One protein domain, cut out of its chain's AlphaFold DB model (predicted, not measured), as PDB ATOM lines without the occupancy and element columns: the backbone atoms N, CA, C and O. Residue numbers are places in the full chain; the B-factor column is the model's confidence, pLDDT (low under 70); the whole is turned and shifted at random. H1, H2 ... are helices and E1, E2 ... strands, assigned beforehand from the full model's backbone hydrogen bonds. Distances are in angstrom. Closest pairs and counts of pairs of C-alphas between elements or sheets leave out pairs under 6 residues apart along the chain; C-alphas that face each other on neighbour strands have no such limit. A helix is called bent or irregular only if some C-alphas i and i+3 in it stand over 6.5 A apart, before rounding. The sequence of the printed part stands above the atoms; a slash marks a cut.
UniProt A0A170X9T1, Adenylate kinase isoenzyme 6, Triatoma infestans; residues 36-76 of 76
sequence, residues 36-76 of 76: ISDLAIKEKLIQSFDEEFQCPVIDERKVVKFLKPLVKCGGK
ATOM      1  N   ILE A  36      10.278 -14.736  28.230       93.56
ATOM      2  CA  ILE A  36       9.611 -15.609  27.253       93.56
ATOM      3  C   ILE A  36       8.090 -15.619  27.457       93.56
ATOM      4  O   ILE A  36       7.352 -15.660  26.472       93.56
ATOM      5  N   SER A  37       7.619 -15.563  28.705       92.12
ATOM      6  CA  SER A  37       6.189 -15.600  29.016       92.12
ATOM      7  C   SER A  37       5.510 -14.314  28.556       92.12
ATOM      8  O   SER A  37       4.522 -14.362  27.821       92.12
ATOM      9  N   ASP A  38       6.084 -13.162  28.909       94.00
ATOM     10  CA  ASP A  38       5.560 -11.865  28.472       94.00
ATOM     11  C   ASP A  38       5.644 -11.709  26.951       94.00
ATOM     12  O   ASP A  38       4.717 -11.185  26.330       94.00
ATOM     13  N   LEU A  39       6.742 -12.167  26.337       94.81
ATOM     14  CA  LEU A  39       6.920 -12.145  24.888       94.81
ATOM     15  C   LEU A  39       5.830 -12.959  24.188       94.81
ATOM     16  O   LEU A  39       5.221 -12.473  23.236       94.81
ATOM     17  N   ALA A  40       5.557 -14.176  24.662       94.50
ATOM     18  CA  ALA A  40       4.552 -15.043  24.060       94.50
ATOM     19  C   ALA A  40       3.152 -14.413  24.097       94.50
ATOM     20  O   ALA A  40       2.407 -14.513  23.123       94.50
ATOM     21  N   ILE A  41       2.813 -13.714  25.183       92.56
ATOM     22  CA  ILE A  41       1.537 -13.005  25.316       92.56
ATOM     23  C   ILE A  41       1.489 -11.790  24.376       92.56
ATOM     24  O   ILE A  41       0.535 -11.648  23.609       92.56
ATOM     25  N   LYS A  42       2.519 -10.931  24.395       94.88
ATOM     26  CA  LYS A  42       2.575  -9.694  23.589       94.88
ATOM     27  C   LYS A  42       2.538  -9.972  22.088       94.88
ATOM     28  O   LYS A  42       1.782  -9.331  21.363       94.88
ATOM     29  N   GLU A  43       3.297 -10.967  21.643       95.00
ATOM     30  CA  GLU A  43       3.420 -11.348  20.232       95.00
ATOM     31  C   GLU A  43       2.347 -12.364  19.793       95.00
ATOM     32  O   GLU A  43       2.390 -12.883  18.677       95.00
ATOM     33  N   LYS A  44       1.360 -12.658  20.658       94.25
ATOM     34  CA  LYS A  44       0.256 -13.602  20.397       94.25
ATOM     35  C   LYS A  44       0.746 -14.991  19.957       94.25
ATOM     36  O   LYS A  44       0.135 -15.655  19.115       94.25
ATOM     37  N   LEU A  45       1.840 -15.462  20.551       95.56
ATOM     38  CA  LEU A  45       2.462 -16.768  20.301       95.56
ATOM     39  C   LEU A  45       1.824 -17.846  21.189       95.56
ATOM     40  O   LEU A  45       2.506 -18.605  21.871       95.56
ATOM     41  N   ILE A  46       0.493 -17.882  21.190       94.75
ATOM     42  CA  ILE A  46      -0.335 -18.770  22.007       94.75
ATOM     43  C   ILE A  46      -0.951 -19.844  21.100       94.75
ATOM     44  O   ILE A  46      -1.300 -19.571  19.944       94.75
ATOM     45  N   GLN A  47      -1.039 -21.074  21.600       93.88
ATOM     46  CA  GLN A  47      -1.658 -22.210  20.920       93.88
ATOM     47  C   GLN A  47      -3.154 -22.296  21.240       93.88
ATOM     48  O   GLN A  47      -3.974 -22.425  20.334       93.88
ATOM     49  N   SER A  48      -3.495 -22.212  22.522       94.06
ATOM     50  CA  SER A  48      -4.854 -22.331  23.052       94.06
ATOM     51  C   SER A  48      -4.947 -21.649  24.417       94.06
ATOM     52  O   SER A  48      -3.947 -21.170  24.951       94.06
ATOM     53  N   PHE A  49      -6.148 -21.588  24.981       93.75
ATOM     54  CA  PHE A  49      -6.362 -21.170  26.363       93.75
ATOM     55  C   PHE A  49      -6.691 -22.402  27.207       93.75
ATOM     56  O   PHE A  49      -7.475 -23.243  26.772       93.75
ATOM     57  N   ASP A  50      -6.059 -22.522  28.368       94.25
ATOM     58  CA  ASP A  50      -6.331 -23.562  29.352       94.25
ATOM     59  C   ASP A  50      -7.441 -23.074  30.290       94.25
ATOM     60  O   ASP A  50      -7.262 -22.101  31.027       94.25
ATOM     61  N   GLU A  51      -8.607 -23.717  30.235       95.44
ATOM     62  CA  GLU A  51      -9.762 -23.340  31.055       95.44
ATOM     63  C   GLU A  51      -9.640 -23.791  32.517       95.44
ATOM     64  O   GLU A  51     -10.268 -23.190  33.385       95.44
ATOM     65  N   GLU A  52      -8.836 -24.804  32.836       96.62
ATOM     66  CA  GLU A  52      -8.671 -25.267  34.218       96.62
ATOM     67  C   GLU A  52      -7.785 -24.295  34.997       96.62
ATOM     68  O   GLU A  52      -8.148 -23.814  36.072       96.62
ATOM     69  N   PHE A  53      -6.640 -23.946  34.411       93.19
ATOM     70  CA  PHE A  53      -5.669 -23.037  35.020       93.19
ATOM     71  C   PHE A  53      -5.898 -21.567  34.656       93.19
ATOM     72  O   PHE A  53      -5.176 -20.696  35.150       93.19
ATOM     73  N   GLN A  54      -6.903 -21.283  33.819       95.25
ATOM     74  CA  GLN A  54      -7.278 -19.941  33.364       95.25
ATOM     75  C   GLN A  54      -6.080 -19.172  32.783       95.25
ATOM     76  O   GLN A  54      -5.868 -17.993  33.084       95.25
ATOM     77  N   CYS A  55      -5.267 -19.842  31.962       92.56
ATOM     78  CA  CYS A  55      -4.034 -19.270  31.431       92.56
ATOM     79  C   CYS A  55      -3.793 -19.610  29.946       92.56
ATOM     80  O   CYS A  55      -4.249 -20.637  29.445       92.56
ATOM     81  N   PRO A  56      -3.078 -18.752  29.192       93.31
ATOM     82  CA  PRO A  56      -2.693 -19.063  27.819       93.31
ATOM     83  C   PRO A  56      -1.661 -20.199  27.750       93.31
ATOM     84  O   PRO A  56      -0.638 -20.159  28.433       93.31
ATOM     85  N   VAL A  57      -1.871 -21.151  26.841       95.38
ATOM     86  CA  VAL A  57      -0.895 -22.194  26.503       95.38
ATOM     87  C   VAL A  57       0.033 -21.669  25.413       95.38
ATOM     88  O   VAL A  57      -0.404 -21.355  24.304       95.38
ATOM     89  N   ILE A  58       1.323 -21.557  25.720       95.00
ATOM     90  CA  ILE A  58       2.329 -21.015  24.798       95.00
ATOM     91  C   ILE A  58       2.556 -21.972  23.620       95.00
ATOM     92  O   ILE A  58       2.745 -23.171  23.799       95.00
ATOM     93  N   ASP A  59       2.614 -21.425  22.405       96.19
ATOM     94  CA  ASP A  59       3.043 -22.160  21.215       96.19
ATOM     95  C   ASP A  59       4.575 -22.121  21.100       96.19
ATOM     96  O   ASP A  59       5.169 -21.200  20.526       96.19
ATOM     97  N   GLU A  60       5.233 -23.145  21.642       94.12
ATOM     98  CA  GLU A  60       6.696 -23.256  21.672       94.12
ATOM     99  C   GLU A  60       7.338 -23.139  20.282       94.12
ATOM    100  O   GLU A  60       8.399 -22.530  20.119       94.12
ATOM    101  N   ARG A  61       6.693 -23.685  19.242       95.69
ATOM    102  CA  ARG A  61       7.237 -23.664  17.876       95.69
ATOM    103  C   ARG A  61       7.266 -22.244  17.330       95.69
ATOM    104  O   ARG A  61       8.251 -21.853  16.694       95.69
ATOM    105  N   LYS A  62       6.209 -21.468  17.578       95.62
ATOM    106  CA  LYS A  62       6.158 -20.051  17.201       95.62
ATOM    107  C   LYS A  62       7.177 -19.231  17.984       95.62
ATOM    108  O   LYS A  62       7.890 -18.443  17.366       95.62
ATOM    109  N   VAL A  63       7.313 -19.468  19.290       95.69
ATOM    110  CA  VAL A  63       8.315 -18.799  20.138       95.69
ATOM    111  C   VAL A  63       9.732 -19.047  19.628       95.69
ATOM    112  O   VAL A  63      10.474 -18.098  19.386       95.69
ATOM    113  N   VAL A  64      10.105 -20.300  19.358       94.94
ATOM    114  CA  VAL A  64      11.434 -20.631  18.818       94.94
ATOM    115  C   VAL A  64      11.668 -19.966  17.458       94.94
ATOM    116  O   VAL A  64      12.763 -19.467  17.186       94.94
ATOM    117  N   LYS A  65      10.652 -19.941  16.587       96.00
ATOM    118  CA  LYS A  65      10.748 -19.282  15.279       96.00
ATOM    119  C   LYS A  65      10.955 -17.770  15.419       96.00
ATOM    120  O   LYS A  65      11.750 -17.217  14.662       96.00
ATOM    121  N   PHE A  66      10.286 -17.140  16.382       94.56
ATOM    122  CA  PHE A  66      10.408 -15.714  16.680       94.56
ATOM    123  C   PHE A  66      11.772 -15.361  17.295       94.56
ATOM    124  O   PHE A  66      12.410 -14.403  16.870       94.56
ATOM    125  N   LEU A  67      12.262 -16.163  18.245       93.81
ATOM    126  CA  LEU A  67      13.531 -15.918  18.942       93.81
ATOM    127  C   LEU A  67      14.766 -16.198  18.076       93.81
ATOM    128  O   LEU A  67      15.799 -15.558  18.253       93.81
ATOM    129  N   LYS A  68      14.685 -17.133  17.119       93.69
ATOM    130  CA  LYS A  68      15.803 -17.526  16.239       93.69
ATOM    131  C   LYS A  68      16.627 -16.358  15.667       93.69
ATOM    132  O   LYS A  68      17.853 -16.432  15.750       93.69
ATOM    133  N   PRO A  69      16.030 -15.324  15.042       92.44
ATOM    134  CA  PRO A  69      16.792 -14.181  14.540       92.44
ATOM    135  C   PRO A  69      17.439 -13.342  15.652       92.44
ATOM    136  O   PRO A  69      18.554 -12.876  15.450       92.44
ATOM    137  N   LEU A  70      16.798 -13.191  16.815       90.50
ATOM    138  CA  LEU A  70      17.319 -12.404  17.944       90.50
ATOM    139  C   LEU A  70      18.556 -13.064  18.558       90.50
ATOM    140  O   LEU A  70      19.607 -12.443  18.674       90.50
ATOM    141  N   VAL A  71      18.457 -14.367  18.822       90.62
ATOM    142  CA  VAL A  71      19.537 -15.187  19.390       90.62
ATOM    143  C   VAL A  71      20.765 -15.216  18.469       90.62
ATOM    144  O   VAL A  71      21.896 -15.303  18.941       90.62
ATOM    145  N   LYS A  72      20.582 -15.106  17.147       89.12
ATOM    146  CA  LYS A  72      21.706 -15.021  16.198       89.12
ATOM    147  C   LYS A  72      22.515 -13.728  16.323       89.12
ATOM    148  O   LYS A  72      23.680 -13.740  15.940       89.12
ATOM    149  N   CYS A  73      21.920 -12.638  16.807       85.62
ATOM    150  CA  CYS A  73      22.620 -11.366  16.979       85.62
ATOM    151  C   CYS A  73      23.561 -11.361  18.194       85.62
ATOM    152  O   CYS A  73      24.529 -10.605  18.170       85.62
ATOM    153  N   GLY A  74      23.307 -12.205  19.204       85.00
ATOM    154  CA  GLY A  74      24.077 -12.233  20.451       85.00
ATOM    155  C   GLY A  74      23.782 -11.032  21.358       85.00
ATOM    156  O   GLY A  74      23.496  -9.936  20.878       85.00
ATOM    157  N   GLY A  75      23.832 -11.225  22.679       81.81
ATOM    158  CA  GLY A  75      23.566 -10.147  23.648       81.81
ATOM    159  C   GLY A  75      22.129  -9.639  23.683       81.81
ATOM    160  O   GLY A  75      21.876  -8.620  24.330       81.81
ATOM    161  N   LYS A  76      21.230 -10.334  22.986       69.00
ATOM    162  CA  LYS A  76      19.800 -10.066  22.926       69.00
ATOM    163  C   LYS A  76      19.010 -11.118  23.693       69.00
ATOM    164  O   LYS A  76      19.396 -12.306  23.604       69.00
TER     165      LYS A  76
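This is residues 36 to 76 of the 76 residues of the protein "Adenylate kinase isoenzyme 6" of Triatoma infestans (UniProt A0A170X9T1). A two-strand hairpin, E1 and E2, makes one end of a rod and the long helix H2 makes the other, with the short helix H1 beside the place where they meet. The hairpin's turn, with residues 50 to 55, sticks out at one end, and residues 68 to 75 stick out at the other. The printed part has 41 residues, with two named helices and two named strands in the order H1, E1, E2, H2; the sheet, E1 - E2, is antiparallel and the class is mixed, helices and strands. It is loose, with a radius of gyration of the C-alphas of 11.7 A and spans of 38 by 15 by 12 A.

Look first at E1, residues 46 to 50, and E2, residues 55 to 58: they form a hairpin, antiparallel at 148 degrees between directions. Across it, N 47 and O 57 are 2.8 A apart and N 55 and O 50 are 3.2 A apart, both within hydrogen-bond range. Next find H1, residues 36 to 42; its closest C-alphas to E2 are those of Ala 40 and Ile 58, 6.4 A apart. H1 and H2, residues 60 to 73, are close but not clearly touching, about perpendicular at 74 degrees; their closest C-alphas, those of Ala 40 and Val 63, are 6.6 A apart. E1 and H2 are near each other, with 7 pairs of C-alphas within 10 A. In H1 every O i to N i+4 pair is within hydrogen-bond range, in H2 7 of 10.

Find C-alpha 46 at (-0.335, -18.770, 22.007); from there E1 runs 10.6 A to C-alpha 50. E2 is 9.4 A long and H1, which begins at C-alpha 36 at (9.611, -15.609, 27.253), 9.9 A. H2 runs 20.4 A to C-alpha 73 at (22.620, -11.366, 16.979); it is irregular, but only just: C-alphas 66 and 69 are 6.9 A apart.

The two C-alphas farthest apart, those of Glu 52 and Cys 73, are 38.3 A apart. The printed part has no cut, and the links H1 to E1, E1 to E2 and E2 to H2 are tight. The model's confidence is under 70 at residue 76, the chain's last.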